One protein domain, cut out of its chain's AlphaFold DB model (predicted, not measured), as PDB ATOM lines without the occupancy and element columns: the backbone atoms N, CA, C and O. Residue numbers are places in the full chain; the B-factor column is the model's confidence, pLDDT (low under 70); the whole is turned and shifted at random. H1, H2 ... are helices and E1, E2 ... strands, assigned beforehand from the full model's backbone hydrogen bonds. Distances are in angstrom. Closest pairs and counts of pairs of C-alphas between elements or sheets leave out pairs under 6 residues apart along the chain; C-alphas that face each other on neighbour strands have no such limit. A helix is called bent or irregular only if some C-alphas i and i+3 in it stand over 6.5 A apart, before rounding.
ATOM      1  N   ILE A  31     -64.927  33.619  54.827       87.50
ATOM      2  CA  ILE A  31     -65.933  33.064  53.931       87.50
ATOM      3  C   ILE A  31     -65.991  31.551  54.131       87.50
ATOM      4  O   ILE A  31     -64.962  30.880  54.135       87.50
ATOM      5  N   ILE A  32     -67.196  31.034  54.360       88.25
ATOM      6  CA  ILE A  32     -67.455  29.626  54.670       88.25
ATOM      7  C   ILE A  32     -68.525  29.123  53.710       88.25
ATOM      8  O   ILE A  32     -69.587  29.732  53.584       88.25
ATOM      9  N   LYS A  33     -68.247  27.993  53.065       88.88
ATOM     10  CA  LYS A  33     -69.168  27.211  52.246       88.88
ATOM     11  C   LYS A  33     -69.298  25.828  52.868       88.88
ATOM     12  O   LYS A  33     -68.286  25.241  53.238       88.88
ATOM     13  N   ALA A  34     -70.505  25.272  52.914       85.75
ATOM     14  CA  ALA A  34     -70.684  23.874  53.290       85.75
ATOM     15  C   ALA A  34     -71.908  23.229  52.608       85.75
ATOM     16  O   ALA A  34     -72.839  23.932  52.189       85.75
ATOM     17  N   PRO A  35     -71.898  21.889  52.476       83.38
ATOM     18  CA  PRO A  35     -73.058  21.117  52.054       83.38
ATOM     19  C   PRO A  35     -74.101  21.022  53.179       83.38
ATOM     20  O   PRO A  35     -73.789  21.152  54.366       83.38
ATOM     21  N   LEU A  36     -75.342  20.706  52.814       71.12
ATOM     22  CA  LEU A  36     -76.339  20.205  53.759       71.12
ATOM     23  C   LEU A  36     -75.897  18.835  54.311       71.12
ATOM     24  O   LEU A  36     -75.461  17.970  53.548       71.12
ATOM     25  N   ASN A  37     -76.052  18.635  55.625       58.19
ATOM     26  CA  ASN A  37     -75.757  17.393  56.354       58.19
ATOM     27  C   ASN A  37     -74.319  16.862  56.179       58.19
ATOM     28  O   ASN A  37     -74.122  15.689  55.863       58.19
ATOM     29  N   GLY A  38     -73.302  17.712  56.369       51.38
ATOM     30  CA  GLY A  38     -71.915  17.251  56.561       51.38
ATOM     31  C   GLY A  38     -71.341  16.398  55.420       51.38
ATOM     32  O   GLY A  38     -70.480  15.555  55.657       51.38
ATOM     33  N   SER A  39     -71.804  16.624  54.185       50.44
ATOM     34  CA  SER A  39     -71.436  15.901  52.949       50.44
ATOM     35  C   SER A  39     -72.087  14.520  52.746       50.44
ATOM     36  O   SER A  39     -71.700  13.810  51.822       50.44
ATOM     37  N   GLN A  40     -73.068  14.110  53.563       49.72
ATOM     38  CA  GLN A  40     -73.473  12.694  53.628       49.72
ATOM     39  C   GLN A  40     -74.397  12.174  52.510       49.72
ATOM     40  O   GLN A  40     -74.406  10.967  52.284       49.72
ATOM     41  N   ALA A  41     -75.155  13.017  51.795       65.44
ATOM     42  CA  ALA A  41     -75.944  12.559  50.642       65.44
ATOM     43  C   ALA A  41     -76.329  13.681  49.664       65.44
ATOM     44  O   ALA A  41     -76.847  14.723  50.071       65.44
ATOM     45  N   LEU A  42     -76.187  13.404  48.363       79.81
ATOM     46  CA  LEU A  42     -77.053  14.006  47.348       79.81
ATOM     47  C   LEU A  42     -78.454  13.393  47.484       79.81
ATOM     48  O   LEU A  42     -78.581  12.192  47.719       79.81
ATOM     49  N   THR A  43     -79.500  14.196  47.308       76.69
ATOM     50  CA  THR A  43     -80.889  13.713  47.385       76.69
ATOM     51  C   THR A  43     -81.419  13.292  46.016       76.69
ATOM     52  O   THR A  43     -81.081  13.892  44.991       76.69
ATOM     53  N   ASP A  44     -82.245  12.247  45.992       69.31
ATOM     54  CA  ASP A  44     -82.905  11.775  44.776       69.31
ATOM     55  C   ASP A  44     -83.959  12.773  44.279       69.31
ATOM     56  O   ASP A  44     -84.641  13.433  45.065       69.31
ATOM     57  N   THR A  45     -84.116  12.852  42.957       62.94
ATOM     58  CA  THR A  45     -85.244  13.540  42.316       62.94
ATOM     59  C   THR A  45     -86.224  12.511  41.734       62.94
ATOM     60  O   THR A  45     -86.127  11.314  42.006       62.94
ATOM     61  N   ASN A  46     -87.170  12.958  40.901       55.00
ATOM     62  CA  ASN A  46     -88.004  12.057  40.099       55.00
ATOM     63  C   ASN A  46     -87.220  11.354  38.967       55.00
ATOM     64  O   ASN A  46     -87.773  10.453  38.342       55.00
ATOM     65  N   SER A  47     -85.965  11.757  38.715       59.78
ATOM     66  CA  SER A  47     -85.034  11.131  37.771       59.78
ATOM     67  C   SER A  47     -83.961  10.314  38.507       59.78
ATOM     68  O   SER A  47     -83.445  10.717  39.553       59.78
ATOM     69  N   ASN A  48     -83.575   9.169  37.936       59.59
ATOM     70  CA  ASN A  48     -82.372   8.437  38.347       59.59
ATOM     71  C   ASN A  48     -81.081   9.162  37.913       59.59
ATOM     72  O   ASN A  48     -80.045   8.991  38.563       59.59
ATOM     73  N   ARG A  49     -81.170   9.989  36.864       69.69
ATOM     74  CA  ARG A  49     -80.092  10.764  36.244       69.69
ATOM     75  C   ARG A  49     -79.845  12.119  36.900       69.69
ATOM     76  O   ARG A  49     -78.723  12.595  36.844       69.69
ATOM     77  N   ILE A  50     -80.842  12.722  37.550       79.19
ATOM     78  CA  ILE A  50     -80.695  14.026  38.218       79.19
ATOM     79  C   ILE A  50     -80.736  13.859  39.740       79.19
ATOM     80  O   ILE A  50     -81.676  13.282  40.294       79.19
ATOM     81  N   LYS A  51     -79.737  14.408  40.436       85.38
ATOM     82  CA  LYS A  51     -79.698  14.513  41.906       85.38
ATOM     83  C   LYS A  51     -79.782  15.968  42.352       85.38
ATOM     84  O   LYS A  51     -79.494  16.875  41.578       85.38
ATOM     85  N   LYS A  52     -80.165  16.198  43.609       88.31
ATOM     86  CA  LYS A  52     -80.309  17.535  44.197       88.31
ATOM     87  C   LYS A  52     -79.352  17.714  45.377       88.31
ATOM     88  O   LYS A  52     -79.368  16.922  46.324       88.31
ATOM     89  N   ALA A  53     -78.515  18.746  45.305       89.94
ATOM     90  CA  ALA A  53     -77.480  19.074  46.287       89.94
ATOM     91  C   ALA A  53     -77.890  20.319  47.089       89.94
ATOM     92  O   ALA A  53     -78.349  21.297  46.502       89.94
ATOM     93  N   GLY A  54     -77.773  20.277  48.419       90.06
ATOM     94  CA  GLY A  54     -78.150  21.385  49.306       90.06
ATOM     95  C   GLY A  54     -76.932  22.167  49.782       90.06
ATOM     96  O   GLY A  54     -75.918  21.569  50.133       90.06
ATOM     97  N   TRP A  55     -77.022  23.496  49.825       90.94
ATOM     98  CA  TRP A  55     -75.871  24.353  50.112       90.94
ATOM     99  C   TRP A  55     -76.212  25.523  51.031       90.94
ATOM    100  O   TRP A  55     -77.259  26.156  50.898       90.94
ATOM    101  N   TRP A  56     -75.262  25.880  51.894       91.69
ATOM    102  CA  TRP A  56     -75.281  27.151  52.617       91.69
ATOM    103  C   TRP A  56     -73.928  27.866  52.525       91.69
ATOM    104  O   TRP A  56     -72.922  27.282  52.095       91.69
ATOM    105  N   ALA A  57     -73.915  29.157  52.853       91.12
ATOM    106  CA  ALA A  57     -72.691  29.945  52.963       91.12
ATOM    107  C   ALA A  57     -72.810  31.069  54.001       91.12
ATOM    108  O   ALA A  57     -73.876  31.661  54.163       91.12
ATOM    109  N   THR A  58     -71.687  31.408  54.634       91.75
ATOM    110  CA  THR A  58     -71.535  32.578  55.510       91.75
ATOM    111  C   THR A  58     -70.409  33.455  54.976       91.75
ATOM    112  O   THR A  58     -69.296  32.976  54.760       91.75
ATOM    113  N   ILE A  59     -70.682  34.745  54.791       92.00
ATOM    114  CA  ILE A  59     -69.724  35.753  54.337       92.00
ATOM    115  C   ILE A  59     -69.607  36.819  55.425       92.00
ATOM    116  O   ILE A  59     -70.561  37.546  55.694       92.00
ATOM    117  N   VAL A  60     -68.433  36.927  56.040       89.69
ATOM    118  CA  VAL A  60     -68.054  37.993  56.974       89.69
ATOM    119  C   VAL A  60     -67.086  38.909  56.221       89.69
ATOM    120  O   VAL A  60     -65.923  38.533  56.053       89.69
ATOM    121  N   PRO A  61     -67.535  40.060  55.687       85.12
ATOM    122  CA  PRO A  61     -66.654  41.008  55.015       85.12
ATOM    123  C   PRO A  61     -65.653  41.638  55.995       85.12
ATOM    124  O   PRO A  61     -65.775  41.525  57.215       85.12
ATOM    125  N   SER A  62     -64.670  42.350  55.448       79.06
ATOM    126  CA  SER A  62     -63.779  43.198  56.247       79.06
ATOM    127  C   SER A  62     -64.566  44.266  57.035       79.06
ATOM    128  O   SER A  62     -65.673  44.653  56.650       79.06
ATOM    129  N   ALA A  63     -63.990  44.771  58.129       73.50
ATOM    130  CA  ALA A  63     -64.591  45.850  58.920       73.50
ATOM    131  C   ALA A  63     -65.002  47.069  58.063       73.50
ATOM    132  O   ALA A  63     -64.330  47.412  57.092       73.50
ATOM    133  N   ASP A  64     -66.108  47.709  58.450       79.19
ATOM    134  CA  ASP A  64     -66.692  48.910  57.829       79.19
ATOM    135  C   ASP A  64     -67.127  48.795  56.355       79.19
ATOM    136  O   ASP A  64     -67.363  49.793  55.672       79.19
ATOM    137  N   THR A  65     -67.340  47.568  55.872       84.81
ATOM    138  CA  THR A  65     -67.823  47.322  54.506       84.81
ATOM    139  C   THR A  65     -69.278  47.777  54.309       84.81
ATOM    140  O   THR A  65     -70.204  47.283  54.957       84.81
ATOM    141  N   LYS A  66     -69.505  48.704  53.365       90.00
ATOM    142  CA  LYS A  66     -70.854  49.132  52.930       90.00
ATOM    143  C   LYS A  66     -71.437  48.299  51.792       90.00
ATOM    144  O   LYS A  66     -72.651  48.123  51.746       90.00
ATOM    145  N   VAL A  67     -70.598  47.802  50.887       92.81
ATOM    146  CA  VAL A  67     -71.008  47.004  49.724       92.81
ATOM    147  C   VAL A  67     -70.324  45.657  49.816       92.81
ATOM    148  O   VAL A  67     -69.103  45.622  49.837       92.81
ATOM    149  N   VAL A  68     -71.084  44.564  49.855       93.81
ATOM    150  CA  VAL A  68     -70.552  43.198  49.796       93.81
ATOM    151  C   VAL A  68     -70.975  42.567  48.481       93.81
ATOM    152  O   VAL A  68     -72.164  42.516  48.167       93.81
ATOM    153  N   GLU A  69     -70.001  42.064  47.732       95.38
ATOM    154  CA  GLU A  69     -70.213  41.331  46.488       95.38
ATOM    155  C   GLU A  69     -69.524  39.976  46.579       95.38
ATOM    156  O   GLU A  69     -68.359  39.886  46.976       95.38
ATOM    157  N   PHE A  70     -70.248  38.922  46.217       95.62
ATOM    158  CA  PHE A  70     -69.708  37.572  46.136       95.62
ATOM    159  C   PHE A  70     -70.369  36.789  45.001       95.62
ATOM    160  O   PHE A  70     -71.504  37.072  44.614       95.62
ATOM    161  N   THR A  71     -69.646  35.807  44.470       97.25
ATOM    162  CA  THR A  71     -70.092  34.915  43.392       97.25
ATOM    163  C   THR A  71     -70.003  33.471  43.872       97.25
ATOM    164  O   THR A  71     -68.977  33.086  44.425       97.25
ATOM    165  N   ASP A  72     -71.070  32.701  43.686       97.56
ATOM    166  CA  ASP A  72     -71.188  31.274  44.000       97.56
ATOM    167  C   ASP A  72     -71.238  30.510  42.666       97.56
ATOM    168  O   ASP A  72     -72.033  30.852  41.788       97.56
ATOM    169  N   THR A  73     -70.350  29.535  42.487       97.69
ATOM    170  CA  THR A  73     -70.033  28.897  41.203       97.69
ATOM    171  C   THR A  73     -70.141  27.382  41.324       97.69
ATOM    172  O   THR A  73     -69.416  26.736  42.089       97.69
ATOM    173  N   PHE A  74     -71.023  26.808  40.513       97.00
ATOM    174  CA  PHE A  74     -71.291  25.382  40.432       97.00
ATOM    175  C   PHE A  74     -70.264  24.758  39.485       97.00
ATOM    176  O   PHE A  74     -70.333  24.906  38.266       97.00
ATOM    177  N   GLN A  75     -69.250  24.109  40.052       94.00
ATOM    178  CA  GLN A  75     -68.178  23.515  39.257       94.00
ATOM    179  C   GLN A  75     -68.652  22.208  38.621       94.00
ATOM    180  O   GLN A  75     -69.438  21.466  39.223       94.00
ATOM    181  N   GLN A  76     -68.151  21.923  37.415       92.94
ATOM    182  CA  GLN A  76     -68.447  20.679  36.714       92.94
ATOM    183  C   GLN A  76     -67.971  19.473  37.548       92.94
ATOM    184  O   GLN A  76     -66.881  19.530  38.123       92.94
ATOM    185  N   PRO A  77     -68.752  18.381  37.623       92.81
ATOM    186  CA  PRO A  77     -68.358  17.181  38.357       92.81
ATOM    187  C   PRO A  77     -67.048  16.576  37.843       92.81
ATOM    188  O   PRO A  77     -66.894  16.349  36.641       92.81
ATOM    189  N   GLU A  78     -66.127  16.268  38.756       93.50
ATOM    190  CA  GLU A  78     -64.801  15.709  38.454       93.50
ATOM    191  C   GLU A  78     -64.561  14.368  39.158       93.50
ATOM    192  O   GLU A  78     -65.178  14.078  40.184       93.50
ATOM    193  N   ASP A  79     -63.665  13.544  38.617       90.62
ATOM    194  CA  ASP A  79     -63.181  12.336  39.289       90.62
ATOM    195  C   ASP A  79     -62.028  12.620  40.270       90.62
ATOM    196  O   ASP A  79     -61.484  13.720  40.326       90.62
ATOM    197  N   ASN A  80     -61.599  11.595  41.015       86.94
ATOM    198  CA  ASN A  80     -60.457  11.674  41.942       86.94
ATOM    199  C   ASN A  80     -59.111  12.078  41.292       86.94
ATOM    200  O   ASN A  80     -58.149  12.324  42.016       86.94
ATOM    201  N   ASN A  81     -59.015  12.115  39.959       88.00
ATOM    202  CA  ASN A  81     -57.831  12.551  39.216       88.00
ATOM    203  C   ASN A  81     -58.003  13.973  38.631       88.00
ATOM    204  O   ASN A  81     -57.127  14.430  37.899       88.00
ATOM    205  N   GLY A  82     -59.119  14.657  38.912       88.00
ATOM    206  CA  GLY A  82     -59.441  15.988  38.388       88.00
ATOM    207  C   GLY A  82     -60.010  16.006  36.963       88.00
ATOM    208  O   GLY A  82     -60.091  17.076  36.364       88.00
ATOM    209  N   ASN A  83     -60.405  14.862  36.388       92.00
ATOM    210  CA  ASN A  83     -61.031  14.835  35.060       92.00
ATOM    211  C   ASN A  83     -62.533  15.101  35.168       92.00
ATOM    212  O   ASN A  83     -63.246  14.369  35.859       92.00
ATOM    213  N   PHE A  84     -63.033  16.080  34.417       92.12
ATOM    214  CA  PHE A  84     -64.463  16.370  34.344       92.12
ATOM    215  C   PHE A  84     -65.254  15.261  33.633       92.12
ATOM    216  O   PHE A  84     -64.807  14.692  32.633       92.12
ATOM    217  N   ALA A  85     -66.463  14.974  34.119       87.56
ATOM    218  CA  ALA A  85     -67.409  14.108  33.424       87.56
ATOM    219  C   ALA A  85     -67.997  14.832  32.202       87.56
ATOM    220  O   ALA A  85     -68.865  15.697  32.326       87.56
ATOM    221  N   ALA A  86     -67.543  14.459  31.005       85.12
ATOM    222  CA  ALA A  86     -68.098  14.966  29.755       85.12
ATOM    223  C   ALA A  86     -69.588  14.593  29.629       85.12
ATOM    224  O   ALA A  86     -69.938  13.413  29.630       85.12
ATOM    225  N   GLY A  87     -70.449  15.607  29.515       83.12
ATOM    226  CA  GLY A  87     -71.908  15.462  29.516       83.12
ATOM    227  C   GLY A  87     -72.569  15.638  30.887       83.12
ATOM    228  O   GLY A  87     -73.776  15.843  30.922       83.12
ATOM    229  N   ALA A  88     -71.808  15.616  31.988       89.44
ATOM    230  CA  ALA A  88     -72.358  15.841  33.322       89.44
ATOM    231  C   ALA A  88     -72.407  17.331  33.634       89.44
ATOM    232  O   ALA A  88     -71.511  18.095  33.258       89.44
ATOM    233  N   GLU A  89     -73.425  17.719  34.390       93.75
ATOM    234  CA  GLU A  89     -73.749  19.116  34.630       93.75
ATOM    235  C   GLU A  89     -74.023  19.370  36.112       93.75
ATOM    236  O   GLU A  89     -74.569  18.522  36.817       93.75
ATOM    237  N   HIS A  90     -73.658  20.555  36.589       95.50
ATOM    238  CA  HIS A  90     -74.005  21.039  37.918       95.50
ATOM    239  C   HIS A  90     -74.564  22.452  37.755       95.50
ATOM    240  O   HIS A  90     -73.843  23.360  37.340       95.50
ATOM    241  N   TYR A  91     -75.863  22.608  38.004       96.44
ATOM    242  CA  TYR A  91     -76.619  23.795  37.612       96.44
ATOM    243  C   TYR A  91     -77.743  24.136  38.597       96.44
ATOM    244  O   TYR A  91     -78.070  23.369  39.500       96.44
ATOM    245  N   ALA A  92     -78.388  25.282  38.412       96.12
ATOM    246  CA  ALA A  92     -79.655  25.614  39.055       96.12
ATOM    247  C   ALA A  92     -80.664  26.176  38.046       96.12
ATOM    248  O   ALA A  92     -80.301  26.652  36.970       96.12
ATOM    249  N   LEU A  93     -81.944  26.157  38.421       94.50
ATOM    250  CA  LEU A  93     -83.018  26.802  37.667       94.50
ATOM    251  C   LEU A  93     -83.235  28.219  38.207       94.50
ATOM    252  O   LEU A  93     -83.485  28.397  39.402       94.50
ATOM    253  N   ARG A  94     -83.149  29.228  37.330       93.88
ATOM    254  CA  ARG A  94     -83.100  30.656  37.695       93.88
ATOM    255  C   ARG A  94     -84.195  31.084  38.678       93.88
ATOM    256  O   ARG A  94     -83.883  31.650  39.721       93.88
ATOM    257  N   ASN A  95     -85.463  30.808  38.368       92.81
ATOM    258  CA  ASN A  95     -86.592  31.197  39.224       92.81
ATOM    259  C   ASN A  95     -86.603  30.471  40.577       92.81
ATOM    260  O   ASN A  95     -86.890  31.098  41.594       92.81
ATOM    261  N   GLU A  96     -86.291  29.171  40.611       92.75
ATOM    262  CA  GLU A  96     -86.232  28.418  41.872       92.75
ATOM    263  C   GLU A  96     -85.135  28.973  42.783       92.75
ATOM    264  O   GLU A  96     -85.364  29.209  43.971       92.75
ATOM    265  N   LEU A  97     -83.960  29.235  42.205       95.62
ATOM    266  CA  LEU A  97     -82.815  29.785  42.914       95.62
ATOM    267  C   LEU A  97     -83.083  31.217  43.396       95.62
ATOM    268  O   LEU A  97     -82.861  31.499  44.568       95.62
ATOM    269  N   LEU A  98     -83.604  32.106  42.541       96.12
ATOM    270  CA  LEU A  98     -83.931  33.489  42.911       96.12
ATOM    271  C   LEU A  98     -84.937  33.543  44.067       96.12
ATOM    272  O   LEU A  98     -84.667  34.198  45.075       96.12
ATOM    273  N   ASN A  99     -86.054  32.820  43.945       95.12
ATOM    274  CA  ASN A  99     -87.082  32.776  44.981       95.12
ATOM    275  C   ASN A  99     -86.496  32.261  46.302       95.12
ATOM    276  O   ASN A  99     -86.709  32.871  47.351       95.12
ATOM    277  N   LYS A 100     -85.699  31.181  46.259       94.94
ATOM    278  CA  LYS A 100     -85.111  30.612  47.476       94.94
ATOM    279  C   LYS A 100     -84.044  31.521  48.091       94.94
ATOM    280  O   LYS A 100     -84.008  31.652  49.308       94.94
ATOM    281  N   LEU A 101     -83.221  32.201  47.289       96.19
ATOM    282  CA  LEU A 101     -82.233  33.174  47.776       96.19
ATOM    283  C   LEU A 101     -82.888  34.401  48.429       96.19
ATOM    284  O   LEU A 101     -82.375  34.894  49.432       96.19
ATOM    285  N   GLN A 102     -84.014  34.887  47.901       95.50
ATOM    286  CA  GLN A 102     -84.785  35.970  48.527       95.50
ATOM    287  C   GLN A 102     -85.444  35.532  49.845       95.50
ATOM    288  O   GLN A 102     -85.547  36.336  50.772       95.50
ATOM    289  N   GLU A 103     -85.853  34.264  49.945       94.19
ATOM    290  CA  GLU A 103     -86.434  33.666  51.153       94.19
ATOM    291  C   GLU A 103     -85.401  33.484  52.285       94.19
ATOM    292  O   GLU A 103     -85.707  33.784  53.438       94.19
ATOM    293  N   ILE A 104     -84.185  33.001  51.975       93.75
ATOM    294  CA  ILE A 104     -83.203  32.549  52.989       93.75
ATOM    295  C   ILE A 104     -82.059  33.522  53.298       93.75
ATOM    296  O   ILE A 104     -81.242  33.218  54.169       93.75
ATOM    297  N   ILE A 105     -81.915  34.631  52.565       95.00
ATOM    298  CA  ILE A 105     -80.814  35.570  52.818       95.00
ATOM    299  C   ILE A 105     -81.000  36.260  54.175       95.00
ATOM    300  O   ILE A 105     -82.033  36.874  54.435       95.00
ATOM    301  N   GLU A 106     -79.978  36.211  55.027       93.75
ATOM    302  CA  GLU A 106     -79.935  36.960  56.285       93.75
ATOM    303  C   GLU A 106     -78.803  37.992  56.211       93.75
ATOM    304  O   GLU A 106     -77.631  37.631  56.086       93.75
ATOM    305  N   ILE A 107     -79.136  39.281  56.304       92.12
ATOM    306  CA  ILE A 107     -78.168  40.386  56.268       92.12
ATOM    307  C   ILE A 107     -78.033  40.970  57.671       92.12
ATOM    308  O   ILE A 107     -79.012  41.410  58.273       92.12
ATOM    309  N   TYR A 108     -76.808  40.989  58.187       89.94
ATOM    310  CA  TYR A 108     -76.478  41.452  59.526       89.94
ATOM    311  C   TYR A 108     -75.742  42.799  59.425       89.94
ATOM    312  O   TYR A 108     -74.717  42.912  58.743       89.94
ATOM    313  N   LEU A 109     -76.273  43.826  60.096       86.00
ATOM    314  CA  LEU A 109     -75.786  45.211  60.034       86.00
ATOM    315  C   LEU A 109     -75.347  45.686  61.433       86.00
ATOM    316  O   LEU A 109     -75.899  45.227  62.432       86.00
ATOM    317  N   THR A 110     -74.316  46.536  61.524       78.88
ATOM    318  CA  THR A 110     -73.618  46.826  62.803       78.88
ATOM    319  C   THR A 110     -74.467  47.585  63.819       78.88
ATOM    320  O   THR A 110     -74.361  47.336  65.018       78.88
ATOM    321  N   ASP A 111     -75.332  48.470  63.329       69.75
ATOM    322  CA  ASP A 111     -76.180  49.367  64.120       69.75
ATOM    323  C   ASP A 111     -77.658  49.080  63.815       69.75
ATOM    324  O   ASP A 111     -78.407  49.946  63.366       69.75
ATOM    325  N   ALA A 112     -78.040  47.810  63.952       66.69
ATOM    326  CA  ALA A 112     -79.384  47.311  63.685       66.69
ATOM    327  C   ALA A 112     -80.168  47.044  64.976       66.69
ATOM    328  O   ALA A 112     -79.658  46.418  65.903       66.69
ATOM    329  N   ASP A 113     -81.456  47.397  64.978       71.06
ATOM    330  CA  ASP A 113     -82.407  47.048  66.050       71.06
ATOM    331  C   ASP A 113     -82.813  45.556  66.042       71.06
ATOM    332  O   ASP A 113     -83.612  45.110  66.861       71.06
ATOM    333  N   SER A 114     -82.309  44.787  65.074       70.38
ATOM    334  CA  SER A 114     -82.574  43.360  64.877       70.38
ATOM    335  C   SER A 114     -81.258  42.616  64.707       70.38
ATOM    336  O   SER A 114     -80.325  43.137  64.098       70.38
ATOM    337  N   SER A 115     -81.210  41.361  65.155       75.38
ATOM    338  CA  SER A 115     -80.061  40.481  64.934       75.38
ATOM    339  C   SER A 115     -79.735  40.296  63.446       75.38
ATOM    340  O   SER A 115     -78.567  40.145  63.111       75.38
ATOM    341  N   TRP A 116     -80.742  40.306  62.565       85.81
ATOM    342  CA  TRP A 116     -80.594  40.217  61.104       85.81
ATOM    343  C   TRP A 116     -81.822  40.783  60.368       85.81
ATOM    344  O   TRP A 116     -82.881  41.003  60.966       85.81
ATOM    345  N   TYR A 117     -81.692  40.992  59.057       87.75
ATOM    346  CA  TYR A 117     -82.776  41.372  58.150       87.75
ATOM    347  C   TYR A 117     -82.831  40.444  56.933       87.75
ATOM    348  O   TYR A 117     -81.829  40.256  56.248       87.75
ATOM    349  N   GLY A 118     -84.013  39.890  56.651       90.62
ATOM    350  CA  GLY A 118     -84.295  39.208  55.384       90.62
ATOM    351  C   GLY A 118     -84.462  40.192  54.223       90.62
ATOM    352  O   GLY A 118     -84.601  41.396  54.459       90.62
ATOM    353  N   HIS A 119     -84.513  39.684  52.986       92.38
ATOM    354  CA  HIS A 119     -84.546  40.478  51.746       92.38
ATOM    355  C   HIS A 119     -85.458  41.722  51.825       92.38
ATOM    356  O   HIS A 119     -84.978  42.854  51.773       92.38
ATOM    357  N   LEU A 120     -86.765  41.535  52.055       91.81
ATOM    358  CA  LEU A 120     -87.746  42.634  52.107       91.81
ATOM    359  C   LEU A 120     -87.488  43.642  53.249       91.81
ATOM    360  O   LEU A 120     -87.711  44.843  53.089       91.81
ATOM    361  N   ASN A 121     -86.994  43.168  54.398       89.44
ATOM    362  CA  ASN A 121     -86.737  43.991  55.588       89.44
ATOM    363  C   ASN A 121     -85.445  44.815  55.491       89.44
ATOM    364  O   ASN A 121     -85.324  45.846  56.160       89.44
ATOM    365  N   ALA A 122     -84.495  44.361  54.674       89.88
ATOM    366  CA  ALA A 122     -83.294  45.099  54.314       89.88
ATOM    367  C   ALA A 122     -83.606  46.152  53.232       89.88
ATOM    368  O   ALA A 122     -83.233  47.318  53.384       89.88
ATOM    369  N   THR A 123     -84.389  45.795  52.206       90.88
ATOM    370  CA  THR A 123     -84.822  46.731  51.151       90.88
ATOM    371  C   THR A 123     -85.636  47.903  51.707       90.88
ATOM    372  O   THR A 123     -85.387  49.052  51.341       90.88
ATOM    373  N   SER A 124     -86.537  47.672  52.673       89.31
ATOM    374  CA  SER A 124     -87.272  48.762  53.348       89.31
ATOM    375  C   SER A 124     -86.375  49.712  54.161       89.31
ATOM    376  O   SER A 124     -86.763  50.850  54.421       89.31
ATOM    377  N   ARG A 125     -85.147  49.290  54.493       89.12
ATOM    378  CA  ARG A 125     -84.088  50.097  55.131       89.12
ATOM    379  C   ARG A 125     -83.101  50.707  54.134       89.12
ATOM    380  O   ARG A 125     -82.055  51.202  54.549       89.12
ATOM    381  N   ARG A 126     -83.440  50.707  52.836       91.94
ATOM    382  CA  ARG A 126     -82.624  51.214  51.715       91.94
ATOM    383  C   ARG A 126     -81.318  50.444  51.470       91.94
ATOM    384  O   ARG A 126     -80.405  50.981  50.844       91.94
ATOM    385  N   VAL A 127     -81.233  49.190  51.918       93.12
ATOM    386  CA  VAL A 127     -80.193  48.262  51.451       93.12
ATOM    387  C   VAL A 127     -80.613  47.752  50.075       93.12
ATOM    388  O   VAL A 127     -81.660  47.121  49.949       93.12
ATOM    389  N   ASN A 128     -79.823  48.017  49.038       95.75
ATOM    390  CA  ASN A 128     -80.080  47.468  47.709       95.75
ATOM    391  C   ASN A 128     -79.493  46.051  47.618       95.75
ATOM    392  O   ASN A 128     -78.324  45.848  47.942       95.75
ATOM    393  N   ILE A 129     -80.296  45.081  47.177       96.75
ATOM    394  CA  ILE A 129     -79.882  43.685  47.012       96.75
ATOM    395  C   ILE A 129     -80.107  43.289  45.558       96.75
ATOM    396  O   ILE A 129     -81.237  43.317  45.070       96.75
ATOM    397  N   THR A 130     -79.041  42.902  44.865       97.62
ATOM    398  CA  THR A 130     -79.088  42.481  43.460       97.62
ATOM    399  C   THR A 130     -78.606  41.041  43.329       97.62
ATOM    400  O   THR A 130     -77.612  40.663  43.948       97.62
ATOM    401  N   TYR A 131     -79.305  40.259  42.507       98.00
ATOM    402  CA  TYR A 131     -78.951  38.888  42.148       98.00
ATOM    403  C   TYR A 131     -78.765  38.823  40.634       98.00
ATOM    404  O   TYR A 131     -79.688  39.167  39.893       98.00
ATOM    405  N   THR A 132     -77.599  38.371  40.181       98.31
ATOM    406  CA  THR A 132     -77.304  38.156  38.758       98.31
ATOM    407  C   THR A 132     -76.929  36.698  38.557       98.31
ATOM    408  O   THR A 132     -76.106  36.171  39.299       98.31
ATOM    409  N   PHE A 133     -77.528  36.046  37.567       98.56
ATOM    410  CA  PHE A 133     -77.329  34.628  37.264       98.56
ATOM    411  C   PHE A 133     -76.564  34.498  35.951       98.56
ATOM    412  O   PHE A 133     -76.780  35.319  35.060       98.56
ATOM    413  N   TYR A 134     -75.699  33.491  35.827       98.44
ATOM    414  CA  TYR A 134     -74.854  33.301  34.650       98.44
ATOM    415  C   TYR A 134     -74.863  31.856  34.140       98.44
ATOM    416  O   TYR A 134     -74.961  30.916  34.935       98.44
ATOM    417  N   ASP A 135     -74.741  31.693  32.821       97.25
ATOM    418  CA  ASP A 135     -74.588  30.400  32.142       97.25
ATOM    419  C   ASP A 135     -73.149  29.852  32.295       97.25
ATOM    420  O   ASP A 135     -72.296  30.456  32.953       97.25
ATOM    421  N   ALA A 136     -72.858  28.705  31.673       94.06
ATOM    422  CA  ALA A 136     -71.520  28.101  31.680       94.06
ATOM    423  C   ALA A 136     -70.439  28.964  30.994       94.06
ATOM    424  O   ALA A 136     -69.250  28.761  31.232       94.06
ATOM    425  N   ASN A 137     -70.839  29.921  30.152       95.44
ATOM    426  CA  ASN A 137     -69.955  30.813  29.402       95.44
ATOM    427  C   ASN A 137     -69.765  32.178  30.093       95.44
ATOM    428  O   ASN A 137     -68.980  33.001  29.623       95.44
ATOM    429  N   GLY A 138     -70.476  32.439  31.197       94.81
ATOM    430  CA  GLY A 138     -70.466  33.720  31.903       94.81
ATOM    431  C   GLY A 138     -71.427  34.778  31.341       94.81
ATOM    432  O   GLY A 138     -71.344  35.940  31.744       94.81
ATOM    433  N   HIS A 139     -72.346  34.420  30.440       97.50
ATOM    434  CA  HIS A 139     -73.416  35.310  29.981       97.50
ATOM    435  C   HIS A 139     -74.535  35.404  31.020       97.50
ATOM    436  O   HIS A 139     -74.833  34.429  31.702       97.50
ATOM    437  N   VAL A 140     -75.184  36.567  31.125       97.81
ATOM    438  CA  VAL A 140     -76.301  36.771  32.060       97.81
ATOM    439  C   VAL A 140     -77.523  35.961  31.621       97.81
ATOM    440  O   VAL A 140     -77.955  36.055  30.475       97.81
ATOM    441  N   VAL A 141     -78.108  35.210  32.555       96.62
ATOM    442  CA  VAL A 141     -79.328  34.424  32.340       96.62
ATOM    443  C   VAL A 141     -80.549  35.222  32.787       96.62
ATOM    444  O   VAL A 141     -80.748  35.494  33.979       96.62
ATOM    445  N   GLU A 142     -81.390  35.588  31.823       92.50
ATOM    446  CA  GLU A 142     -82.647  36.315  32.054       92.50
ATOM    447  C   GLU A 142     -83.888  35.416  31.955       92.50
ATOM    448  O   GLU A 142     -84.901  35.698  32.599       92.50
ATOM    449  N   ASP A 143     -83.802  34.314  31.205       90.00
ATOM    450  CA  ASP A 143     -84.881  33.346  31.017       90.00
ATOM    451  C   ASP A 143     -84.887  32.231  32.089       90.00
ATOM    452  O   ASP A 143     -84.058  32.195  32.995       90.00
ATOM    453  N   ASN A 144     -85.864  31.321  32.010       86.81
ATOM    454  CA  ASN A 144     -86.090  30.265  33.010       86.81
ATOM    455  C   ASN A 144     -85.830  28.841  32.493       86.81
ATOM    456  O   ASN A 144     -86.175  27.875  33.170       86.81
ATOM    457  N   THR A 145     -85.267  28.724  31.294       83.75
ATOM    458  CA  THR A 145     -84.936  27.470  30.604       83.75
ATOM    459  C   THR A 145     -83.432  27.234  30.509       83.75
ATOM    460  O   THR A 145     -82.997  26.089  30.569       83.75
ATOM    461  N   THR A 146     -82.637  28.299  30.419       91.38
ATOM    462  CA  THR A 146     -81.176  28.243  30.461       91.38
ATOM    463  C   THR A 146     -80.700  27.866  31.863       91.38
ATOM    464  O   THR A 146     -81.134  28.433  32.871       91.38
ATOM    465  N   HIS A 147     -79.792  26.898  31.926       96.19
ATOM    466  CA  HIS A 147     -79.184  26.430  33.163       96.19
ATOM    467  C   HIS A 147     -78.215  27.474  33.741       96.19
ATOM    468  O   HIS A 147     -77.382  28.050  33.041       96.19
ATOM    469  N   VAL A 148     -78.340  27.733  35.045       97.81
ATOM    470  CA  VAL A 148     -77.471  28.660  35.778       97.81
ATOM    471  C   VAL A 148     -76.281  27.889  36.342       97.81
ATOM    472  O   VAL A 148     -76.494  26.957  37.112       97.81
ATOM    473  N   HIS A 149     -75.055  28.314  36.035       98.06
ATOM    474  CA  HIS A 149     -73.806  27.723  36.542       98.06
ATOM    475  C   HIS A 149     -73.105  28.581  37.593       98.06
ATOM    476  O   HIS A 149     -72.263  28.091  38.341       98.06
ATOM    477  N   SER A 150     -73.437  29.866  37.681       98.38
ATOM    478  CA  SER A 150     -73.020  30.697  38.808       98.38
ATOM    479  C   SER A 150     -74.018  31.812  39.073       98.38
ATOM    480  O   SER A 150     -74.808  32.192  38.204       98.38
ATOM    481  N   PHE A 151     -73.989  32.357  40.284       98.19
ATOM    482  CA  PHE A 151     -74.737  33.558  40.616       98.19
ATOM    483  C   PHE A 151     -73.903  34.520  41.448       98.19
ATOM    484  O   PHE A 151     -73.123  34.121  42.309       98.19
ATOM    485  N   LYS A 152     -74.095  35.813  41.202       98.00
ATOM    486  CA  LYS A 152     -73.515  36.905  41.974       98.00
ATOM    487  C   LYS A 152     -74.595  37.555  42.822       98.00
ATOM    488  O   LYS A 152     -75.671  37.873  42.316       98.00
ATOM    489  N   VAL A 153     -74.285  37.791  44.091       97.75
ATOM    490  CA  VAL A 153     -75.110  38.600  44.990       97.75
ATOM    491  C   VAL A 153     -74.347  39.863  45.348       97.75
ATOM    492  O   VAL A 153     -73.176  39.811  45.724       97.75
ATOM    493  N   ARG A 154     -75.035  40.997  45.250       97.38
ATOM    494  CA  ARG A 154     -74.564  42.311  45.684       97.38
ATOM    495  C   ARG A 154     -75.489  42.827  46.776       97.38
ATOM    496  O   ARG A 154     -76.683  42.968  46.534       97.38
ATOM    497  N   VAL A 155     -74.940  43.133  47.947       96.12
ATOM    498  CA  VAL A 155     -75.643  43.788  49.058       96.12
ATOM    499  C   VAL A 155     -74.994  45.143  49.294       96.12
ATOM    500  O   VAL A 155     -73.836  45.215  49.692       96.12
ATOM    501  N   ASP A 156     -75.733  46.217  49.041       95.88
ATOM    502  CA  ASP A 156     -75.253  47.595  49.102       95.88
ATOM    503  C   ASP A 156     -76.038  48.390  50.146       95.88
ATOM    504  O   ASP A 156     -77.196  48.762  49.948       95.88
ATOM    505  N   ALA A 157     -75.379  48.642  51.275       93.19
ATOM    506  CA  ALA A 157     -75.876  49.424  52.395       93.19
ATOM    507  C   ALA A 157     -75.361  50.879  52.388       93.19
ATOM    508  O   ALA A 157     -75.457  51.565  53.407       93.19
ATOM    509  N   THR A 158     -74.819  51.384  51.270       93.06
ATOM    510  CA  THR A 158     -74.288  52.761  51.172       93.06
ATOM    511  C   THR A 158     -75.359  53.806  51.490       93.06
ATOM    512  O   THR A 158     -75.087  54.779  52.186       93.06
ATOM    513  N   ASN A 159     -76.594  53.563  51.038       89.12
ATOM    514  CA  ASN A 159     -77.758  54.425  51.272       89.12
ATOM    515  C   ASN A 159     -78.648  53.959  52.440       89.12
ATOM    516  O   ASN A 159     -79.746  54.497  52.622       89.12
ATOM    517  N   ALA A 160     -78.217  52.944  53.199       84.19
ATOM    518  CA  ALA A 160     -79.021  52.356  54.261       84.19
ATOM    519  C   ALA A 160     -79.230  53.330  55.426       84.19
ATOM    520  O   ALA A 160     -78.340  54.098  55.785       84.19
ATOM    521  N   SER A 161     -80.391  53.254  56.078       75.75
ATOM    522  CA  SER A 161     -80.695  54.047  57.282       75.75
ATOM    523  C   SER A 161     -80.055  53.496  58.570       75.75
ATOM    524  O   SER A 161     -80.477  53.855  59.664       75.75
ATOM    525  N   VAL A 162     -79.108  52.565  58.436       70.31
ATOM    526  CA  VAL A 162     -78.493  51.744  59.492       70.31
ATOM    527  C   VAL A 162     -77.023  51.454  59.127       70.31
ATOM    528  O   VAL A 162     -76.546  51.880  58.072       70.31
ATOM    529  N   GLY A 163     -76.294  50.773  60.016       80.81
ATOM    530  CA  GLY A 163     -74.833  50.603  59.978       80.81
ATOM    531  C   GLY A 163     -74.213  49.848  58.784       80.81
ATOM    532  O   GLY A 163     -74.769  49.733  57.692       80.81
ATOM    533  N   ASN A 164     -72.982  49.380  58.975       86.19
ATOM    534  CA  ASN A 164     -72.183  48.674  57.967       86.19
ATOM    535  C   ASN A 164     -72.582  47.191  57.894       86.19
ATOM    536  O   ASN A 164     -73.111  46.646  58.864       86.19
ATOM    537  N   VAL A 165     -72.337  46.523  56.761       87.88
ATOM    538  CA  VAL A 165     -72.570  45.076  56.633       87.88
ATOM    539  C   VAL A 165     -71.434  44.348  57.344       87.88
ATOM    540  O   VAL A 165     -70.278  44.506  56.963       87.88
ATOM    541  N   TRP A 166     -71.749  43.538  58.358       86.00
ATOM    542  CA  TRP A 166     -70.738  42.737  59.068       86.00
ATOM    543  C   TRP A 166     -70.858  41.236  58.818       86.00
ATOM    544  O   TRP A 166     -69.906  40.506  59.083       86.00
ATOM    545  N   LYS A 167     -71.997  40.761  58.305       89.62
ATOM    546  CA  LYS A 167     -72.199  39.356  57.937       89.62
ATOM    547  C   LYS A 167     -73.387  39.190  56.989       89.62
ATOM    548  O   LYS A 167     -74.395  39.884  57.108       89.62
ATOM    549  N   ILE A 168     -73.280  38.226  56.081       92.81
ATOM    550  CA  ILE A 168     -74.375  37.715  55.254       92.81
ATOM    551  C   ILE A 168     -74.399  36.193  55.401       92.81
ATOM    552  O   ILE A 168     -73.361  35.554  55.237       92.81
ATOM    553  N   ASN A 169     -75.573  35.617  55.660       92.81
ATOM    554  CA  ASN A 169     -75.804  34.188  55.462       92.81
ATOM    555  C   ASN A 169     -76.639  33.972  54.196       92.81
ATOM    556  O   ASN A 169     -77.650  34.648  53.990       92.81
ATOM    557  N   LEU A 170     -76.254  32.983  53.393       91.00
ATOM    558  CA  LEU A 170     -77.113  32.348  52.402       91.00
ATOM    559  C   LEU A 170     -77.520  30.981  52.932       91.00
ATOM    560  O   LEU A 170     -76.850  29.978  52.684       91.00
ATOM    561  N   GLY A 171     -78.620  30.972  53.681       78.44
ATOM    562  CA  GLY A 171     -79.094  29.787  54.375       78.44
ATOM    563  C   GLY A 171     -78.309  29.445  55.644       78.44
ATOM    564  O   GLY A 171     -77.181  29.893  55.857       78.44
ATOM    565  N   ARG A 172     -78.940  28.651  56.511       67.38
ATOM    566  CA  ARG A 172     -78.368  28.129  57.760       67.38
ATOM    567  C   ARG A 172     -79.171  26.915  58.230       67.38
ATOM    568  O   ARG A 172     -80.402  26.938  58.216       67.38
ATOM    569  N   GLY A 173     -78.484  25.873  58.702       65.94
ATOM    570  CA  GLY A 173     -79.129  24.669  59.234       65.94
ATOM    571  C   GLY A 173     -79.958  23.946  58.171       65.94
ATOM    572  O   GLY A 173     -79.398  23.448  57.204       65.94
ATOM    573  N   SER A 174     -81.279  23.894  58.365       65.38
ATOM    574  CA  SER A 174     -82.247  23.258  57.457       65.38
ATOM    575  C   SER A 174     -82.847  24.194  56.399       65.38
ATOM    576  O   SER A 174     -83.678  23.748  55.602       65.38
ATOM    577  N   ASN A 175     -82.447  25.470  56.374       77.00
ATOM    578  CA  ASN A 175     -82.885  26.433  55.371       77.00
ATOM    579  C   ASN A 175     -81.735  26.716  54.391       77.00
ATOM    580  O   ASN A 175     -80.856  27.521  54.682       77.00
ATOM    581  N   GLN A 176     -81.735  26.041  53.240       84.00
ATOM    582  CA  GLN A 176     -80.678  26.077  52.217       84.00
ATOM    583  C   GLN A 176     -81.255  26.369  50.831       84.00
ATOM    584  O   GLN A 176     -82.446  26.152  50.584       84.00
ATOM    585  N   TYR A 177     -80.399  26.812  49.911       92.31
ATOM    586  CA  TYR A 177     -80.689  26.732  48.482       92.31
ATOM    587  C   TYR A 177     -80.185  25.396  47.931       92.31
ATOM    588  O   TYR A 177     -79.408  24.685  48.576       92.31
ATOM    589  N   TYR A 178     -80.656  25.044  46.739       91.69
ATOM    590  CA  TYR A 178     -80.332  23.776  46.106       91.69
ATOM    591  C   TYR A 178     -79.847  23.975  44.675       91.69
ATOM    592  O   TYR A 178     -80.303  24.884  43.982       91.69
ATOM    593  N   THR A 179     -78.973  23.075  44.239       94.56
ATOM    594  CA  THR A 179     -78.589  22.883  42.838       94.56
ATOM    595  C   THR A 179     -78.984  21.482  42.380       94.56
ATOM    596  O   THR A 179     -79.301  20.602  43.190       94.56
ATOM    597  N   TYR A 180     -78.966  21.280  41.071       92.75
ATOM    598  CA  TYR A 180     -79.186  20.017  40.391       92.75
ATOM    599  C   TYR A 180     -77.868  19.507  39.810       92.75
ATOM    600  O   TYR A 180     -77.026  20.285  39.361       92.75
ATOM    601  N   VAL A 181     -77.689  18.193  39.849       91.81
ATOM    602  CA  VAL A 181     -76.532  17.489  39.302       91.81
ATOM    603  C   VAL A 181     -77.055  16.489  38.283       91.81
ATOM    604  O   VAL A 181     -77.695  15.512  38.677       91.81
ATOM    605  N   ASP A 182     -76.803  16.734  37.001       89.06
ATOM    606  CA  ASP A 182     -77.046  15.746  35.951       89.06
ATOM    607  C   ASP A 182     -75.867  14.767  35.919       89.06
ATOM    608  O   ASP A 182     -74.704  15.152  35.768       89.06
ATOM    609  N   LEU A 183     -76.175  13.487  36.111       84.25
ATOM    610  CA  LEU A 183     -75.224  12.387  36.159       84.25
ATOM    611  C   LEU A 183     -74.851  11.849  34.767       84.25
ATOM    612  O   LEU A 183     -74.041  10.917  34.711       84.25
ATOM    613  N   THR A 184     -75.405  12.392  33.676       77.12
ATOM    614  CA  THR A 184     -75.078  12.011  32.288       77.12
ATOM    615  C   THR A 184     -73.567  11.987  32.089       77.12
ATOM    616  O   THR A 184     -72.887  12.966  32.350       77.12
ATOM    617  N   GLY A 185     -72.992  10.864  31.661       79.12
ATOM    618  CA  GLY A 185     -71.540  10.767  31.440       79.12
ATOM    619  C   GLY A 185     -70.676  10.597  32.702       79.12
ATOM    620  O   GLY A 185     -69.489  10.282  32.585       79.12
ATOM    621  N   MET A 186     -71.243  10.673  33.914       85.69
ATOM    622  CA  MET A 186     -70.580  10.101  35.091       85.69
ATOM    623  C   MET A 186     -70.538   8.577  34.959       85.69
ATOM    624  O   MET A 186     -71.570   7.915  34.840       85.69
ATOM    625  N   GLN A 187     -69.335   8.016  34.998       82.31
ATOM    626  CA  GLN A 187     -69.088   6.578  34.907       82.31
ATOM    627  C   GLN A 187     -69.510   5.860  36.196       82.31
ATOM    628  O   GLN A 187     -69.182   6.296  37.304       82.31
ATOM    629  N   ASN A 188     -70.204   4.733  36.037       77.56
ATOM    630  CA  ASN A 188     -70.717   3.906  37.126       77.56
ATOM    631  C   ASN A 188     -69.588   3.318  37.990       77.56
ATOM    632  O   ASN A 188     -68.566   2.850  37.490       77.56
ATOM    633  N   GLY A 189     -69.766   3.333  39.313       76.38
ATOM    634  CA  GLY A 189     -68.818   2.779  40.283       76.38
ATOM    635  C   GLY A 189     -67.503   3.535  40.462       76.38
ATOM    636  O   GLY A 189     -66.682   3.111  41.281       76.38
ATOM    637  N   LYS A 190     -67.307   4.623  39.718       84.75
ATOM    638  CA  LYS A 190     -66.220   5.581  39.894       84.75
ATOM    639  C   LYS A 190     -66.625   6.610  40.950       84.75
ATOM    640  O   LYS A 190     -67.811   6.898  41.113       84.75
ATOM    641  N   ASP A 191     -65.638   7.119  41.674       88.38
ATOM    642  CA  ASP A 191     -65.837   8.189  42.646       88.38
ATOM    643  C   ASP A 191     -65.764   9.545  41.937       88.38
ATOM    644  O   ASP A 191     -64.868   9.791  41.123       88.38
ATOM    645  N   TRP A 192     -66.749  10.385  42.237       90.38
ATOM    646  CA  TRP A 192     -66.986  11.706  41.669       90.38
ATOM    647  C   TRP A 192     -67.094  12.731  42.797       90.38
ATOM    648  O   TRP A 192     -67.605  12.434  43.878       90.38
ATOM    649  N   THR A 193     -66.660  13.959  42.535       91.88
ATOM    650  CA  THR A 193     -66.754  15.080  43.470       91.88
ATOM    651  C   THR A 193     -67.620  16.174  42.855       91.88
ATOM    652  O   THR A 193     -67.290  16.720  41.803       91.88
ATOM    653  N   ILE A 194     -68.727  16.511  43.518       92.81
ATOM    654  CA  ILE A 194     -69.587  17.636  43.129       92.81
ATOM    655  C   ILE A 194     -69.167  18.845  43.955       92.81
ATOM    656  O   ILE A 194     -69.332  18.821  45.173       92.81
ATOM    657  N   LYS A 195     -68.632  19.895  43.326       93.12
ATOM    658  CA  LYS A 195     -68.103  21.076  44.026       93.12
ATOM    659  C   LYS A 195     -68.975  22.311  43.817       93.12
ATOM    660  O   LYS A 195     -69.452  22.574  42.714       93.12
ATOM    661  N   ASN A 196     -69.122  23.106  44.873       94.12
ATOM    662  CA  ASN A 196     -69.633  24.472  44.803       94.12
ATOM    663  C   ASN A 196     -68.637  25.410  45.503       94.12
ATOM    664  O   ASN A 196     -68.275  25.184  46.660       94.12
ATOM    665  N   GLN A 197     -68.188  26.446  44.796       95.31
ATOM    666  CA  GLN A 197     -67.210  27.419  45.271       95.31
ATOM    667  C   GLN A 197     -67.825  28.812  45.366       95.31
ATOM    668  O   GLN A 197     -68.358  29.318  44.387       95.31
ATOM    669  N   ILE A 198     -67.663  29.466  46.514       94.81
ATOM    670  CA  ILE A 198     -68.027  30.869  46.712       94.81
ATOM    671  C   ILE A 198     -66.772  31.734  46.855       94.81
ATOM    672  O   ILE A 198     -65.826  31.365  47.553       94.81
ATOM    673  N   THR A 199     -66.776  32.900  46.218       93.94
ATOM    674  CA  THR A 199     -65.674  33.872  46.196       93.94
ATOM    675  C   THR A 199     -66.223  35.253  46.524       93.94
ATOM    676  O   THR A 199     -67.219  35.658  45.928       93.94
ATOM    677  N   SER A 200     -65.595  35.990  47.444       89.62
ATOM    678  CA  SER A 200     -66.027  37.347  47.820       89.62
ATOM    679  C   SER A 200     -64.986  38.397  47.459       89.62
ATOM    680  O   SER A 200     -63.804  38.251  47.760       89.62
ATOM    681  N   ASP A 201     -65.448  39.495  46.867       82.06
ATOM    682  CA  ASP A 201     -64.608  40.618  46.446       82.06
ATOM    683  C   ASP A 201     -64.139  41.475  47.637       82.06
ATOM    684  O   ASP A 201     -63.204  42.257  47.504       82.06
ATOM    685  N   GLN A 202     -64.772  41.313  48.807       82.12
ATOM    686  CA  GLN A 202     -64.541  42.114  50.023       82.12
ATOM    687  C   GLN A 202     -63.915  41.313  51.175       82.12
ATOM    688  O   GLN A 202     -63.720  41.816  52.292       82.12
ATOM    689  N   VAL A 203     -63.604  40.046  50.904       79.00
ATOM    690  CA  VAL A 203     -62.858  39.163  51.792       79.00
ATOM    691  C   VAL A 203     -61.522  38.882  51.118       79.00
ATOM    692  O   VAL A 203     -61.430  38.025  50.248       79.00
ATOM    693  N   ILE A 204     -60.496  39.632  51.508       77.06
ATOM    694  CA  ILE A 204     -59.163  39.572  50.900       77.06
ATOM    695  C   ILE A 204     -58.215  38.810  51.832       77.06
ATOM    696  O   ILE A 204     -58.251  38.992  53.055       77.06
ATOM    697  N   ASP A 205     -57.377  37.947  51.265       69.12
ATOM    698  CA  ASP A 205     -56.250  37.355  51.975       69.12
ATOM    699  C   ASP A 205     -55.148  38.404  52.189       69.12
ATOM    700  O   ASP A 205     -54.686  39.046  51.249       69.12
ATOM    701  N   GLN A 206     -54.730  38.617  53.438       66.75
ATOM    702  CA  GLN A 206     -53.796  39.701  53.771       66.75
ATOM    703  C   GLN A 206     -52.326  39.372  53.462       66.75
ATOM    704  O   GLN A 206     -51.487  40.264  53.579       66.75
ATOM    705  N   VAL A 207     -52.010  38.128  53.088       67.12
ATOM    706  CA  VAL A 207     -50.657  37.689  52.727       67.12
ATOM    707  C   VAL A 207     -50.465  37.740  51.214       67.12
ATOM    708  O   VAL A 207     -49.436  38.231  50.757       67.12
ATOM    709  N   THR A 208     -51.445  37.265  50.437       72.44
ATOM    710  CA  THR A 208     -51.350  37.243  48.965       72.44
ATOM    711  C   THR A 208     -51.998  38.449  48.285       72.44
ATOM    712  O   THR A 208     -51.592  38.821  47.188       72.44
ATOM    713  N   GLY A 209     -52.979  39.089  48.929       72.25
ATOM    714  CA  GLY A 209     -53.814  40.130  48.323       72.25
ATOM    715  C   GLY A 209     -54.966  39.588  47.466       72.25
ATOM    716  O   GLY A 209     -55.725  40.380  46.907       72.25
ATOM    717  N   ASP A 210     -55.125  38.264  47.376       79.31
ATOM    718  CA  ASP A 210     -56.159  37.630  46.559       79.31
ATOM    719  C   ASP A 210     -57.537  37.637  47.231       79.31
ATOM    720  O   ASP A 210     -57.682  37.700  48.456       79.31
ATOM    721  N   LYS A 211     -58.585  37.502  46.414       83.88
ATOM    722  CA  LYS A 211     -59.954  37.259  46.892       83.88
ATOM    723  C   LYS A 211     -60.025  35.884  47.555       83.88
ATOM    724  O   LYS A 211     -59.697  34.882  46.920       83.88
ATOM    725  N   LYS A 212     -60.510  35.800  48.798       83.81
ATOM    726  CA  LYS A 212     -60.724  34.501  49.448       83.81
ATOM    727  C   LYS A 212     -61.869  33.748  48.783       83.81
ATOM    728  O   LYS A 212     -62.946  34.294  48.521       83.81
ATOM    729  N   THR A 213     -61.632  32.456  48.607       89.31
ATOM    730  CA  THR A 213     -62.605  31.476  48.140       89.31
ATOM    731  C   THR A 213     -62.908  30.481  49.260       89.31
ATOM    732  O   THR A 213     -62.071  30.222  50.126       89.31
ATOM    733  N   SER A 214     -64.106  29.905  49.258       90.88
ATOM    734  CA  SER A 214     -64.445  28.734  50.066       90.88
ATOM    735  C   SER A 214     -65.145  27.722  49.172       90.88
ATOM    736  O   SER A 214     -66.055  28.078  48.427       90.88
ATOM    737  N   THR A 215     -64.699  26.467  49.203       90.25
ATOM    738  CA  THR A 215     -65.233  25.405  48.339       90.25
ATOM    739  C   THR A 215     -65.793  24.289  49.202       90.25
ATOM    740  O   THR A 215     -65.086  23.740  50.042       90.25
ATOM    741  N   ALA A 216     -67.056  23.949  48.973       89.19
ATOM    742  CA  ALA A 216     -67.721  22.796  49.559       89.19
ATOM    743  C   ALA A 216     -67.872  21.697  48.510       89.19
ATOM    744  O   ALA A 216     -67.954  21.983  47.312       89.19
ATOM    745  N   TYR A 217     -67.959  20.448  48.958       89.81
ATOM    746  CA  TYR A 217     -68.133  19.315  48.063       89.81
ATOM    747  C   TYR A 217     -69.068  18.243  48.623       89.81
ATOM    748  O   TYR A 217     -69.187  18.067  49.834       89.81
ATOM    749  N   TYR A 218     -69.691  17.500  47.712       87.25
ATOM    750  CA  TYR A 218     -70.278  16.194  47.984       87.25
ATOM    751  C   TYR A 218     -69.420  15.113  47.315       87.25
ATOM    752  O   TYR A 218     -69.240  15.176  46.094       87.25
ATOM    753  N   PRO A 219     -68.917  14.111  48.059       87.88
ATOM    754  CA  PRO A 219     -68.455  12.875  47.450       87.88
ATOM    755  C   PRO A 219     -69.669  12.110  46.909       87.88
ATOM    756  O   PRO A 219     -70.697  11.990  47.579       87.88
ATOM    757  N   TYR A 220     -69.565  11.581  45.696       85.75
ATOM    758  CA  TYR A 220     -70.623  10.802  45.068       85.75
ATOM    759  C   TYR A 220     -70.054   9.586  44.342       85.75
ATOM    760  O   TYR A 220     -69.091   9.683  43.590       85.75
ATOM    761  N   LYS A 221     -70.688   8.428  44.526       84.31
ATOM    762  CA  LYS A 221     -70.370   7.205  43.791       84.31
ATOM    763  C   LYS A 221     -71.634   6.741  43.084       84.31
ATOM    764  O   LYS A 221     -72.571   6.269  43.728       84.31
ATOM    765  N   LYS A 222     -71.679   6.898  41.762       75.62
ATOM    766  CA  LYS A 222     -72.810   6.430  40.947       75.62
ATOM    767  C   LYS A 222     -72.891   4.907  41.057       75.62
ATOM    768  O   LYS A 222     -71.857   4.242  40.968       75.62
ATOM    769  N   SER A 223     -74.086   4.356  41.292       65.75
ATOM    770  CA  SER A 223     -74.261   2.904  41.462       65.75
ATOM    771  C   SER A 223     -73.692   2.136  40.264       65.75
ATOM    772  O   SER A 223     -73.779   2.601  39.130       65.75
TER     773      SER A 223
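Overview. This is residues 31 to 223 of the 391 residues of an uncharacterized protein of Faecalibacterium sp. OF04-11AC (UniProt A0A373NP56). Two twisted sheets lie face to face as a sandwich, their strands nearly aligned at 15 degrees; helix H2 fills one side between E6 of one sheet and E9 and E8 of the other, while edge strands E1 and E11 come together by the opposite edge of the five-stranded sheet. The chain winds over both sheets as a jelly roll, four nested antiparallel pairs: E3 with E10, E4 with E9, E5 with E8, E6 with E7. The 193 printed residues have three named helices and eleven named strands, in the order E1 H1 E2 E3 E4 H2 E5 H3 E6 E7 E8 E9 E10 E11, mostly strand. One sheet runs E6 E7 E3 E10 E11, antiparallel; the other is branched, with antiparallel neighbours. The whole is compact, radius of gyration of the C-alphas 17.3 A, spanning 54 by 39 by 31 A.

Along the chain. E1 is residues 31 to 35, from C-alpha 31 at (-65.933, 33.064, 53.931). H1 is 36 to 39, only just irregular: C-alphas 36 and 39 are 6.6 A apart. E2 is 50 to 60, 33.0 A; E3 67 to 74, 23.5 A; E4 89 to 93. H2 is 94 to 104, 15.4 A; E5 105 to 109; H3 119 to 123. E6 is 128 to 134, 20.0 A; E7 150 to 156, 19.9 A; E8 165 to 170; E9 177 to 182. E10 is 191 to 204, 33.1 A, and bends by 98 degrees at residue 201. E11 is 211 to 221, 32.0 A, ending at C-alpha 221 (-70.370, 7.205, 43.791).

Arrangement. In the branched sheet E2 has E1 on one side and E8 and E9 on the other. Within hydrogen-bond range are N 32 and O 58 for E1 and E2, 2.9 A; N 59 and O 168 for E2 and E8, 2.8 A; and N 53 and O 179 for E2 and E9, 2.9 A. E4 is beside E9, N 91 to O 180 2.9 A, and E5 beside E8, N 106 to O 169 3.0 A. In the other sheet such pairs are N 130 and O 154 for the hairpin E6 and E7, 2.9 A; N 68 and O 155 for E7 and E3, 2.8 A; N 71 and O 199 for E3 and E10, 2.8 A; and N 194 and O 218 for the hairpin E10 and E11, 2.9 A. The closest C-alphas of E1 and E11, Ala 34 and Ala 216, are 4.9 A apart. H2 is on both sheets, at heights of 6.0 A over the branched one and 10.2 A over the other; the closest C-alphas of H2 and E9, those of Lys 100 and Tyr 177, are 6.0 A apart. H1 and H3 only graze both sheets. H2 and H3 have every O i to N i+4 pair within hydrogen-bond range; H1 is too short for one.

Size, cuts and confidence. The C-alphas of Ser 161 and Gly 189, the farthest apart, are 55.3 A apart. The printed part has no cut. The links E3 to E4 and E6 to E7 are long. Mean pLDDT of the printed part is 86.5; 20 residues are under 70, among them 37 to 41 and 44 to 49.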